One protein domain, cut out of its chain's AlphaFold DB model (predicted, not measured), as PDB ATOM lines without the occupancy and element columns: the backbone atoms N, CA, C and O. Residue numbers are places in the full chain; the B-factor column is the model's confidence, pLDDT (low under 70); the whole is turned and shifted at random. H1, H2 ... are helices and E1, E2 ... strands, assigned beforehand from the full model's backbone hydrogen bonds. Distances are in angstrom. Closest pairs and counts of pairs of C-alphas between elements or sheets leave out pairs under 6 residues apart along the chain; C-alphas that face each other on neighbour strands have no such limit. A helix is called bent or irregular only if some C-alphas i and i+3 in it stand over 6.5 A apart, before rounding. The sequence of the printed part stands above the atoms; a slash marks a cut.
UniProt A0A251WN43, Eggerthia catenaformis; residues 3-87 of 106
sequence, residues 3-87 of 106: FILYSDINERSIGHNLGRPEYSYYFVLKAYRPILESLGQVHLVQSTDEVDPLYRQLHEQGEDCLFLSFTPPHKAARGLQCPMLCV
ATOM      1  N   PHE A   3      43.949   4.377  14.212       98.62
ATOM      2  CA  PHE A   3      43.763   5.774  14.567       98.62
ATOM      3  C   PHE A   3      42.638   6.356  13.722       98.62
ATOM      4  O   PHE A   3      42.760   6.436  12.500       98.62
ATOM      5  N   ILE A   4      41.549   6.773  14.361       98.56
ATOM      6  CA  ILE A   4      40.473   7.510  13.696       98.56
ATOM      7  C   ILE A   4      40.767   8.994  13.881       98.56
ATOM      8  O   ILE A   4      40.944   9.441  15.011       98.56
ATOM      9  N   LEU A   5      40.852   9.761  12.797       98.00
ATOM     10  CA  LEU A   5      41.171  11.189  12.833       98.00
ATOM     11  C   LEU A   5      39.991  11.999  12.305       98.00
ATOM     12  O   LEU A   5      39.392  11.639  11.290       98.00
ATOM     13  N   TYR A   6      39.717  13.123  12.957       96.44
ATOM     14  CA  TYR A   6      38.715  14.094  12.527       96.44
ATOM     15  C   TYR A   6      39.204  15.520  12.772       96.44
ATOM     16  O   TYR A   6      39.810  15.791  13.809       96.44
ATOM     17  N   SER A   7      38.882  16.426  11.852       93.81
ATOM     18  CA  SER A   7      38.955  17.874  12.042       93.81
ATOM     19  C   SER A   7      37.755  18.543  11.372       93.81
ATOM     20  O   SER A   7      37.370  18.148  10.272       93.81
ATOM     21  N   ASP A   8      37.200  19.592  11.990       86.00
ATOM     22  CA  ASP A   8      36.056  20.351  11.437       86.00
ATOM     23  C   ASP A   8      36.379  21.000  10.078       86.00
ATOM     24  O   ASP A   8      35.505  21.217   9.234       86.00
ATOM     25  N   ILE A   9      37.652  21.331   9.856       82.88
ATOM     26  CA  ILE A   9      38.152  21.882   8.596       82.88
ATOM     27  C   ILE A   9      38.912  20.797   7.838       82.88
ATOM     28  O   ILE A   9      39.661  20.024   8.427       82.88
ATOM     29  N   ASN A  10      38.742  20.753   6.516       78.06
ATOM     30  CA  ASN A  10      39.421  19.823   5.617       78.06
ATOM     31  C   ASN A  10      39.876  20.540   4.330       78.06
ATOM     32  O   ASN A  10      39.628  21.732   4.147       78.06
ATOM     33  N   GLU A  11      40.521  19.814   3.407       70.19
ATOM     34  CA  GLU A  11      41.056  20.378   2.149       70.19
ATOM     35  C   GLU A  11      40.022  21.149   1.323       70.19
ATOM     36  O   GLU A  11      40.381  22.083   0.612       70.19
ATOM     37  N   ARG A  12      38.738  20.792   1.422       69.81
ATOM     38  CA  ARG A  12      37.664  21.435   0.657       69.81
ATOM     39  C   ARG A  12      37.173  22.720   1.320       69.81
ATOM     40  O   ARG A  12      36.745  23.637   0.624       69.81
ATOM     41  N   SER A  13      37.226  22.798   2.650       71.69
ATOM     42  CA  SER A  13      36.729  23.946   3.420       71.69
ATOM     43  C   SER A  13      37.824  24.936   3.820       71.69
ATOM     44  O   SER A  13      37.510  26.053   4.233       71.69
ATOM     45  N   ILE A  14      39.100  24.583   3.649       67.88
ATOM     46  CA  ILE A  14      40.217  25.373   4.168       67.88
ATOM     47  C   ILE A  14      40.299  26.795   3.612       67.88
ATOM     48  O   ILE A  14      40.465  27.734   4.384       67.88
ATOM     49  N   GLY A  15      40.088  26.978   2.305       65.19
ATOM     50  CA  GLY A  15      40.181  28.292   1.654       65.19
ATOM     51  C   GLY A  15      39.185  29.329   2.188       65.19
ATOM     52  O   GLY A  15      39.460  30.521   2.124       65.19
ATOM     53  N   HIS A  16      38.063  28.885   2.765       62.03
ATOM     54  CA  HIS A  16      37.026  29.757   3.329       62.03
ATOM     55  C   HIS A  16      37.194  30.012   4.836       62.03
ATOM     56  O   HIS A  16      36.471  30.834   5.395       62.03
ATOM     57  N   ASN A  17      38.116  29.306   5.499       59.75
ATOM     58  CA  ASN A  17      38.287  29.342   6.954       59.75
ATOM     59  C   ASN A  17      39.662  29.867   7.399       59.75
ATOM     60  O   ASN A  17      39.966  29.812   8.590       59.75
ATOM     61  N   LEU A  18      40.482  30.398   6.479       61.59
ATOM     62  CA  LEU A  18      41.732  31.073   6.843       61.59
ATOM     63  C   LEU A  18      41.460  32.166   7.891       61.59
ATOM     64  O   LEU A  18      40.642  33.058   7.669       61.59
ATOM     65  N   GLY A  19      42.161  32.088   9.025       62.56
ATOM     66  CA  GLY A  19      42.065  33.052  10.127       62.56
ATOM     67  C   GLY A  19      41.038  32.721  11.216       62.56
ATOM     68  O   GLY A  19      40.924  33.485  12.170       62.56
ATOM     69  N   ARG A  20      40.300  31.605  11.116       66.56
ATOM     70  CA  ARG A  20      39.452  31.120  12.219       66.56
ATOM     71  C   ARG A  20      40.237  30.222  13.188       66.56
ATOM     72  O   ARG A  20      41.123  29.505  12.722       66.56
ATOM     73  N   PRO A  21      39.898  30.189  14.493       63.12
ATOM     74  CA  PRO A  21      40.578  29.340  15.482       63.12
ATOM     75  C   PRO A  21      40.644  27.851  15.105       63.12
ATOM     76  O   PRO A  21      41.577  27.147  15.470       63.12
ATOM     77  N   GLU A  22      39.663  27.357  14.354       70.38
ATOM     78  CA  GLU A  22      39.568  25.958  13.938       70.38
ATOM     79  C   GLU A  22      40.566  25.592  12.827       70.38
ATOM     80  O   GLU A  22      40.826  24.413  12.592       70.38
ATOM     81  N   TYR A  23      41.115  26.581  12.112       75.94
ATOM     82  CA  TYR A  23      41.956  26.364  10.930       75.94
ATOM     83  C   TYR A  23      43.263  25.645  11.266       75.94
ATOM     84  O   TYR A  23      43.694  24.767  10.517       75.94
ATOM     85  N   SER A  24      43.882  25.985  12.399       82.19
ATOM     86  CA  SER A  24      45.173  25.429  12.813       82.19
ATOM     87  C   SER A  24      45.107  23.921  13.049       82.19
ATOM     88  O   SER A  24      46.024  23.195  12.661       82.19
ATOM     89  N   TYR A  25      43.983  23.419  13.563       89.88
ATOM     90  CA  TYR A  25      43.773  21.996  13.825       89.88
ATOM     91  C   TYR A  25      43.905  21.119  12.577       89.88
ATOM     92  O   TYR A  25      44.435  20.012  12.663       89.88
ATOM     93  N   TYR A  26      43.508  21.618  11.403       89.31
ATOM     94  CA  TYR A  26      43.709  20.883  10.155       89.31
ATOM     95  C   TYR A  26      45.204  20.707   9.819       89.31
ATOM     96  O   TYR A  26      45.621  19.637   9.369       89.31
ATOM     97  N   PHE A  27      46.042  21.719  10.074       89.31
ATOM     98  CA  PHE A  27      47.495  21.603   9.873       89.31
ATOM     99  C   PHE A  27      48.137  20.682  10.898       89.31
ATOM    100  O   PHE A  27      49.014  19.898  10.537       89.31
ATOM    101  N   VAL A  28      47.677  20.735  12.149       92.50
ATOM    102  CA  VAL A  28      48.123  19.810  13.195       92.50
ATOM    103  C   VAL A  28      47.778  18.370  12.804       92.50
ATOM    104  O   VAL A  28      48.657  17.512  12.847       92.50
ATOM    105  N   LEU A  29      46.565  18.109  12.298       94.94
ATOM    106  CA  LEU A  29      46.190  16.800  11.749       94.94
ATOM    107  C   LEU A  29      47.127  16.384  10.610       94.94
ATOM    108  O   LEU A  29      47.664  15.275  10.638       94.94
ATOM    109  N   LYS A  30      47.371  17.262   9.623       94.00
ATOM    110  CA  LYS A  30      48.302  16.965   8.517       94.00
ATOM    111  C   LYS A  30      49.708  16.629   9.008       94.00
ATOM    112  O   LYS A  30      50.338  15.754   8.422       94.00
ATOM    113  N   ALA A  31      50.198  17.305  10.046       94.19
ATOM    114  CA  ALA A  31      51.519  17.052  10.614       94.19
ATOM    115  C   ALA A  31      51.581  15.720  11.383       94.19
ATOM    116  O   ALA A  31      52.578  15.008  11.298       94.19
ATOM    117  N   TYR A  32      50.511  15.359  12.098       96.50
ATOM    118  CA  TYR A  32      50.435  14.112  12.866       96.50
ATOM    119  C   TYR A  32      50.251  12.882  11.981       96.50
ATOM    120  O   TYR A  32      50.791  11.818  12.283       96.50
ATOM    121  N   ARG A  33      49.489  13.012  10.891       97.00
ATOM    122  CA  ARG A  33      49.074  11.881  10.061       97.00
ATOM    123  C   ARG A  33      50.237  10.973   9.614       97.00
ATOM    124  O   ARG A  33      50.122   9.780   9.877       97.00
ATOM    125  N   PRO A  34      51.355  11.466   9.045       97.88
ATOM    126  CA  PRO A  34      52.463  10.598   8.632       97.88
ATOM    127  C   PRO A  34      53.093   9.817   9.794       97.88
ATOM    128  O   PRO A  34      53.530   8.682   9.623       97.88
ATOM    129  N   ILE A  35      53.132  10.414  10.989       97.44
ATOM    130  CA  ILE A  35      53.668   9.762  12.189       97.44
ATOM    131  C   ILE A  35      52.709   8.659  12.641       97.44
ATOM    132  O   ILE A  35      53.143   7.542  12.906       97.44
ATOM    133  N   LEU A  36      51.403   8.932  12.673       98.06
ATOM    134  CA  LEU A  36      50.384   7.943  13.032       98.06
ATOM    135  C   LEU A  36      50.321   6.786  12.027       98.06
ATOM    136  O   LEU A  36      50.239   5.634  12.443       98.06
ATOM    137  N   GLU A  37      50.451   7.074  10.730       98.25
ATOM    138  CA  GLU A  37      50.552   6.063   9.665       98.25
ATOM    139  C   GLU A  37      51.784   5.154   9.841       98.25
ATOM    140  O   GLU A  37      51.749   3.992   9.446       98.25
ATOM    141  N   SER A  38      52.861   5.639  10.475       97.88
ATOM    142  CA  SER A  38      54.030   4.809  10.808       97.88
ATOM    143  C   SER A  38      53.813   3.883  12.014       97.88
ATOM    144  O   SER A  38      54.556   2.918  12.188       97.88
ATOM    145  N   LEU A  39      52.799   4.158  12.844       97.56
ATOM    146  CA  LEU A  39      52.494   3.423  14.077       97.56
ATOM    147  C   LEU A  39      51.288   2.482  13.932       97.56
ATOM    148  O   LEU A  39      51.089   1.604  14.773       97.56
ATOM    149  N   GLY A  40      50.460   2.667  12.903       97.31
ATOM    150  CA  GLY A  40      49.236   1.900  12.709       97.31
ATOM    151  C   GLY A  40      48.394   2.390  11.535       97.31
ATOM    152  O   GLY A  40      48.795   3.263  10.768       97.31
ATOM    153  N   GLN A  41      47.199   1.820  11.397       98.19
ATOM    154  CA  GLN A  41      46.278   2.177  10.320       98.19
ATOM    155  C   GLN A  41      45.559   3.490  10.650       98.19
ATOM    156  O   GLN A  41      44.975   3.621  11.724       98.19
ATOM    157  N   VAL A  42      45.558   4.445   9.719       98.56
ATOM    158  CA  VAL A  42      44.846   5.722   9.867       98.56
ATOM    159  C   VAL A  42      43.540   5.711   9.074       98.56
ATOM    160  O   VAL A  42      43.521   5.385   7.886       98.56
ATOM    161  N   HIS A  43      42.463   6.138   9.729       98.19
ATOM    162  CA  HIS A  43      41.131   6.328   9.164       98.19
ATOM    163  C   HIS A  43      40.738   7.800   9.307       98.19
ATOM    164  O   HIS A  43      40.576   8.293  10.419       98.19
ATOM    165  N   LEU A  44      40.600   8.521   8.195       97.38
ATOM    166  CA  LEU A  44      40.156   9.918   8.206       97.38
ATOM    167  C   LEU A  44      38.643   9.974   7.965       97.38
ATOM    168  O   LEU A  44      38.198   9.667   6.858       97.38
ATOM    169  N   VAL A  45      37.875  10.382   8.976       96.94
ATOM    170  CA  VAL A  45      36.410  10.516   8.885       96.94
ATOM    171  C   VAL A  45      35.999  11.948   8.542       96.94
ATOM    172  O   VAL A  45      36.753  12.892   8.782       96.94
ATOM    173  N   GLN A  46      34.813  12.122   7.952       94.00
ATOM    174  CA  GLN A  46      34.279  13.438   7.576       94.00
ATOM    175  C   GLN A  46      33.316  14.008   8.624       94.00
ATOM    176  O   GLN A  46      33.063  15.210   8.615       94.00
ATOM    177  N   SER A  47      32.791  13.163   9.511       94.81
ATOM    178  CA  SER A  47      31.943  13.523  10.647       94.81
ATOM    179  C   SER A  47      32.269  12.656  11.862       94.81
ATOM    180  O   SER A  47      32.647  11.490  11.735       94.81
ATOM    181  N   THR A  48      32.047  13.196  13.060       96.00
ATOM    182  CA  THR A  48      32.143  12.438  14.315       96.00
ATOM    183  C   THR A  48      31.116  11.308  14.408       96.00
ATOM    184  O   THR A  48      31.352  10.334  15.116       96.00
ATOM    185  N   ASP A  49      30.018  11.379  13.647       97.06
ATOM    186  CA  ASP A  49      28.997  10.320  13.587       97.06
ATOM    187  C   ASP A  49      29.522   9.020  12.949       97.06
ATOM    188  O   ASP A  49      28.957   7.945  13.152       97.06
ATOM    189  N   GLU A  50      30.621   9.094  12.192       98.12
ATOM    190  CA  GLU A  50      31.270   7.934  11.571       98.12
ATOM    191  C   GLU A  50      32.185   7.172  12.547       98.12
ATOM    192  O   GLU A  50      32.551   6.027  12.275       98.12
ATOM    193  N   VAL A  51      32.534   7.770  13.695       98.31
ATOM    194  CA  VAL A  51      33.517   7.215  14.641       98.31
ATOM    195  C   VAL A  51      33.015   5.923  15.282       98.31
ATOM    196  O   VAL A  51      33.693   4.903  15.209       98.31
ATOM    197  N   ASP A  52      31.825   5.930  15.885       98.44
ATOM    198  CA  ASP A  52      31.291   4.761  16.597       98.44
ATOM    199  C   ASP A  52      30.943   3.575  15.676       98.44
ATOM    200  O   ASP A  52      31.187   2.430  16.069       98.44
ATOM    201  N   PRO A  53      30.371   3.769  14.470       98.44
ATOM    202  CA  PRO A  53      30.244   2.696  13.485       98.44
ATOM    203  C   PRO A  53      31.584   2.042  13.134       98.44
ATOM    204  O   PRO A  53      31.683   0.814  13.165       98.44
ATOM    205  N   LEU A  54      32.620   2.842  12.858       98.38
ATOM    206  CA  LEU A  54      33.950   2.334  12.522       98.38
ATOM    207  C   LEU A  54      34.617   1.644  13.719       98.38
ATOM    208  O   LEU A  54      35.187   0.565  13.574       98.38
ATOM    209  N   TYR A  55      34.496   2.228  14.911       98.38
ATOM    210  CA  TYR A  55      34.990   1.640  16.152       98.38
ATOM    211  C   TYR A  55      34.383   0.259  16.405       98.38
ATOM    212  O   TYR A  55      35.124  -0.684  16.665       98.38
ATOM    213  N   ARG A  56      33.058   0.110  16.272       98.38
ATOM    214  CA  ARG A  56      32.385  -1.187  16.441       98.38
ATOM    215  C   ARG A  56      32.874  -2.219  15.432       98.38
ATOM    216  O   ARG A  56      33.176  -3.338  15.828       98.38
ATOM    217  N   GLN A  57      33.026  -1.828  14.167       98.38
ATOM    218  CA  GLN A  57      33.555  -2.714  13.128       98.38
ATOM    219  C   GLN A  57      34.973  -3.210  13.459       98.38
ATOM    220  O   GLN A  57      35.250  -4.399  13.336       98.38
ATOM    221  N   LEU A  58      35.873  -2.316  13.878       97.94
ATOM    222  CA  LEU A  58      37.245  -2.681  14.251       97.94
ATOM    223  C   LEU A  58      37.272  -3.536  15.526       97.94
ATOM    224  O   LEU A  58      37.990  -4.530  15.600       97.94
ATOM    225  N   HIS A  59      36.429  -3.205  16.503       97.06
ATOM    226  CA  HIS A  59      36.323  -3.954  17.748       97.06
ATOM    227  C   HIS A  59      35.821  -5.390  17.528       97.06
ATOM    228  O   HIS A  59      36.372  -6.326  18.101       97.06
ATOM    229  N   GLU A  60      34.836  -5.592  16.645       97.88
ATOM    230  CA  GLU A  60      34.360  -6.924  16.233       97.88
ATOM    231  C   GLU A  60      35.458  -7.762  15.553       97.88
ATOM    232  O   GLU A  60      35.428  -8.990  15.609       97.88
ATOM    233  N   GLN A  61      36.448  -7.104  14.944       97.06
ATOM    234  CA  GLN A  61      37.625  -7.740  14.347       97.06
ATOM    235  C   GLN A  61      38.747  -8.009  15.366       97.06
ATOM    236  O   GLN A  61      39.771  -8.583  15.002       97.06
ATOM    237  N   GLY A  62      38.559  -7.634  16.636       97.62
ATOM    238  CA  GLY A  62      39.570  -7.769  17.686       97.62
ATOM    239  C   GLY A  62      40.688  -6.728  17.605       97.62
ATOM    240  O   GLY A  62      41.757  -6.942  18.170       97.62
ATOM    241  N   GLU A  63      40.464  -5.621  16.894       97.62
ATOM    242  CA  GLU A  63      41.457  -4.572  16.681       97.62
ATOM    243  C   GLU A  63      41.292  -3.405  17.664       97.62
ATOM    244  O   GLU A  63      40.198  -2.870  17.859       97.62
ATOM    245  N   ASP A  64      42.415  -2.945  18.225       96.31
ATOM    246  CA  ASP A  64      42.451  -1.744  19.059       96.31
ATOM    247  C   ASP A  64      42.296  -0.472  18.222       96.31
ATOM    248  O   ASP A  64      42.849  -0.356  17.118       96.31
ATOM    249  N   CYS A  65      41.594   0.514  18.786       97.19
ATOM    250  CA  CYS A  65      41.294   1.775  18.127       97.19
ATOM    251  C   CYS A  65      41.326   2.964  19.099       97.19
ATOM    252  O   CYS A  65      40.809   2.880  20.213       97.19
ATOM    253  N   LEU A  66      41.883   4.088  18.642       98.19
ATOM    254  CA  LEU A  66      41.885   5.374  19.337       98.19
ATOM    255  C   LEU A  66      41.386   6.473  18.394       98.19
ATOM    256  O   LEU A  66      41.900   6.633  17.284       98.19
ATOM    257  N   PHE A  67      40.409   7.255  18.843       98.50
ATOM    258  CA  PHE A  67      39.947   8.443  18.134       98.50
ATOM    259  C   PHE A  67      40.744   9.679  18.571       98.50
ATOM    260  O   PHE A  67      40.785  10.010  19.754       98.50
ATOM    261  N   LEU A  68      41.371  10.375  17.620       98.06
ATOM    262  CA  LEU A  68      42.058  11.645  17.840       98.06
ATOM    263  C   LEU A  68      41.213  12.788  17.270       98.06
ATOM    264  O   LEU A  68      41.073  12.933  16.051       98.06
ATOM    265  N   SER A  69      40.678  13.614  18.169       96.69
ATOM    266  CA  SER A  69      39.889  14.793  17.811       96.69
ATOM    267  C   SER A  69      40.812  15.990  17.610       96.69
ATOM    268  O   SER A  69      41.381  16.508  18.574       96.69
ATOM    269  N   PHE A  70      40.937  16.452  16.365       95.31
ATOM    270  CA  PHE A  70      41.594  17.709  16.015       95.31
ATOM    271  C   PHE A  70      40.527  18.801  15.885       95.31
ATOM    272  O   PHE A  70      40.231  19.304  14.800       95.31
ATOM    273  N   THR A  71      39.927  19.146  17.020       92.00
ATOM    274  CA  THR A  71      38.965  20.242  17.162       92.00
ATOM    275  C   THR A  71      39.235  21.000  18.461       92.00
ATOM    276  O   THR A  71      39.797  20.418  19.396       92.00
ATOM    277  N   PRO A  72      38.835  22.282  18.566       88.00
ATOM    278  CA  PRO A  72      38.878  22.991  19.839       88.00
ATOM    279  C   PRO A  72      38.167  22.186  20.942       88.00
ATOM    280  O   PRO A  72      37.075  21.676  20.682       88.00
ATOM    281  N   PRO A  73      38.708  22.102  22.174       87.25
ATOM    282  CA  PRO A  73      38.151  21.245  23.228       87.25
ATOM    283  C   PRO A  73      36.657  21.456  23.503       87.25
ATOM    284  O   PRO A  73      35.917  20.498  23.711       87.25
ATOM    285  N   HIS A  74      36.178  22.700  23.424       85.94
ATOM    286  CA  HIS A  74      34.765  23.032  23.622       85.94
ATOM    287  C   HIS A  74      33.830  22.492  22.517       85.94
ATOM    288  O   HIS A  74      32.620  22.431  22.726       85.94
ATOM    289  N   LYS A  75      34.373  22.074  21.364       88.69
ATOM    290  CA  LYS A  75      33.658  21.446  20.236       88.69
ATOM    291  C   LYS A  75      33.877  19.938  20.135       88.69
ATOM    292  O   LYS A  75      33.297  19.308  19.254       88.69
ATOM    293  N   ALA A  76      34.713  19.349  20.991       91.19
ATOM    294  CA  ALA A  76      34.961  17.914  20.956       91.19
ATOM    295  C   ALA A  76      33.652  17.132  21.156       91.19
ATOM    296  O   ALA A  76      32.847  17.455  22.041       91.19
ATOM    297  N   ALA A  77      33.442  16.106  20.326       92.94
ATOM    298  CA  ALA A  77      32.277  15.238  20.438       92.94
ATOM    299  C   ALA A  77      32.226  14.579  21.823       92.94
ATOM    300  O   ALA A  77      33.248  14.271  22.436       92.94
ATOM    301  N   ARG A  78      31.016  14.362  22.334       93.12
ATOM    302  CA  ARG A  78      30.790  13.803  23.671       93.12
ATOM    303  C   ARG A  78      29.984  12.520  23.560       93.12
ATOM    304  O   ARG A  78      29.152  12.391  22.671       93.12
ATOM    305  N   GLY A  79      30.205  11.601  24.497       95.25
ATOM    306  CA  GLY A  79      29.417  10.371  24.596       95.25
ATOM    307  C   GLY A  79      29.701   9.325  23.514       95.25
ATOM    308  O   GLY A  79      28.866   8.449  23.317       95.25
ATOM    309  N   LEU A  80      30.847   9.405  22.827       97.06
ATOM    310  CA  LEU A  80      31.293   8.350  21.913       97.06
ATOM    311  C   LEU A  80      31.679   7.085  22.691       97.06
ATOM    312  O   LEU A  80      32.182   7.164  23.815       97.06
ATOM    313  N   GLN A  81      31.471   5.923  22.076       97.50
ATOM    314  CA  GLN A  81      31.924   4.633  22.602       97.50
ATOM    315  C   GLN A  81      33.424   4.429  22.380       97.50
ATOM    316  O   GLN A  81      34.086   3.779  23.188       97.50
ATOM    317  N   CYS A  82      33.957   4.972  21.281       98.06
ATOM    318  CA  CYS A  82      35.381   4.904  20.980       98.06
ATOM    319  C   CYS A  82      36.203   5.706  22.010       98.06
ATOM    320  O   CYS A  82      35.873   6.869  22.268       98.06
ATOM    321  N   PRO A  83      37.303   5.151  22.560       97.31
ATOM    322  CA  PRO A  83      38.247   5.925  23.356       97.31
ATOM    323  C   PRO A  83      38.743   7.152  22.580       97.31
ATOM    324  O   PRO A  83      39.216   7.026  21.449       97.31
ATOM    325  N   MET A  84      38.645   8.334  23.192       96.81
ATOM    326  CA  MET A  84      38.992   9.610  22.562       96.81
ATOM    327  C   MET A  84      40.196  10.266  23.241       96.81
ATOM    328  O   MET A  84      40.270  10.337  24.467       96.81
ATOM    329  N   LEU A  85      41.074  10.850  22.424       96.06
ATOM    330  CA  LEU A  85      42.078  11.826  22.826       96.06
ATOM    331  C   LEU A  85      41.852  13.146  22.071       96.06
ATOM    332  O   LEU A  85      41.820  13.177  20.842       96.06
ATOM    333  N   CYS A  86      41.708  14.251  22.803       94.69
ATOM    334  CA  CYS A  86      41.672  15.590  22.210       94.69
ATOM    335  C   CYS A  86      43.102  16.078  21.970       94.69
ATOM    336  O   CYS A  86      43.905  16.120  22.903       94.69
ATOM    337  N   VAL A  87      43.421  16.471  20.738       94.12
ATOM    338  CA  VAL A  87      44.723  17.063  20.417       94.12
ATOM    339  C   VAL A  87      44.616  18.564  20.606       94.12
ATOM    340  O   VAL A  87      44.144  19.255  19.716       94.12
TER     341      VAL A  87
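What this domain is: This is residues 3 to 87 of the 106 residues of a protein of Eggerthia catenaformis (UniProt A0A251WN43). What does the domain look like? A four-stranded parallel sheet makes the middle layer, with the long helix H2 along one face and H3 along the other. Short H1 lies beyond one end of the strands, near the beginning of H2, and the long loop of residues 71 to 83 joins E3 to E4. What is it made of, and how large is it? The printed part has 85 residues, with three named helices and four named strands along the chain as E1 H1 H2 E2 H3 E3 E4; the sheet's order is E2 E1 E3 E4 and the class is mixed, helices and strands. It is compact, with a radius of gyration of the C-alphas of 12.9 A, and spans 41 by 29 by 20 A.

Where its parts are: Where do the first elements run? E1 is residues 3 to 7, with C-alpha 3 at (43.763, 5.774, 14.567); H1 is residues 14 to 17; H2 is residues 23 to 39, 25.4 A long. Which elements follow? E2 is residues 41 to 44, H3 residues 48 to 60, 19.6 A long, E3 residues 65 to 70, 16.1 A long, and E4 residues 84 to 86, with C-alpha 86 at (41.672, 15.590, 22.210). Are the helices even? H2 has a kink of 35 degrees near residue 32. H2 and H3 are irregular, but only just: C-alphas 31 and 34 are 6.8 A apart, C-alphas 49 and 52 are 6.7 A apart.

How they stand to each other: Which strands are neighbours? E1 is parallel to E3 at 19 degrees, with N 68 and O 4 2.8 A apart, and to E2 at 22 degrees, with N 5 and O 43 2.8 A apart. E3 is parallel to E4 at 26 degrees, with N 85 and O 67 2.8 A apart; these three pairs of atoms are within hydrogen-bond range. Where are the helices? H2 is on the sheet at a height of 8.7 A, its closest C-alphas to E1 being Tyr 26 and Ser 7, 5.9 A. H3 is on the opposite face at a height of 8.8 A, its closest C-alphas to E3 being Tyr 55 and Cys 65, 6.6 A. H1 is not on the sheet; it is close to but not clearly touching H2, with the closest C-alphas, Asn 17 and Tyr 23, 6.2 A apart. What units and backbones are there? E1, H1, H2, E2 form a strand-helix-strand unit, two parallel neighbour strands with helices between, and E2, H3, E3 a split one with E1 between its strands; both crossovers are right-handed. O i to N i+4 pairs are within hydrogen-bond range in 10 of 13 cases in H2 and 7 of 9 in H3, and H1 is too short for such a pair.

The domain as a whole: How far does it reach? The two C-alphas farthest apart, those of Gly 19 and Gly 62, are 41.6 A apart. Is the printed part whole? It has no cut; its one long link is E3 to E4, 13 residues. Where is confidence low? Residue 12 and residues 14 to 21 are under 70, while the mean pLDDT of the printed part is 90.7.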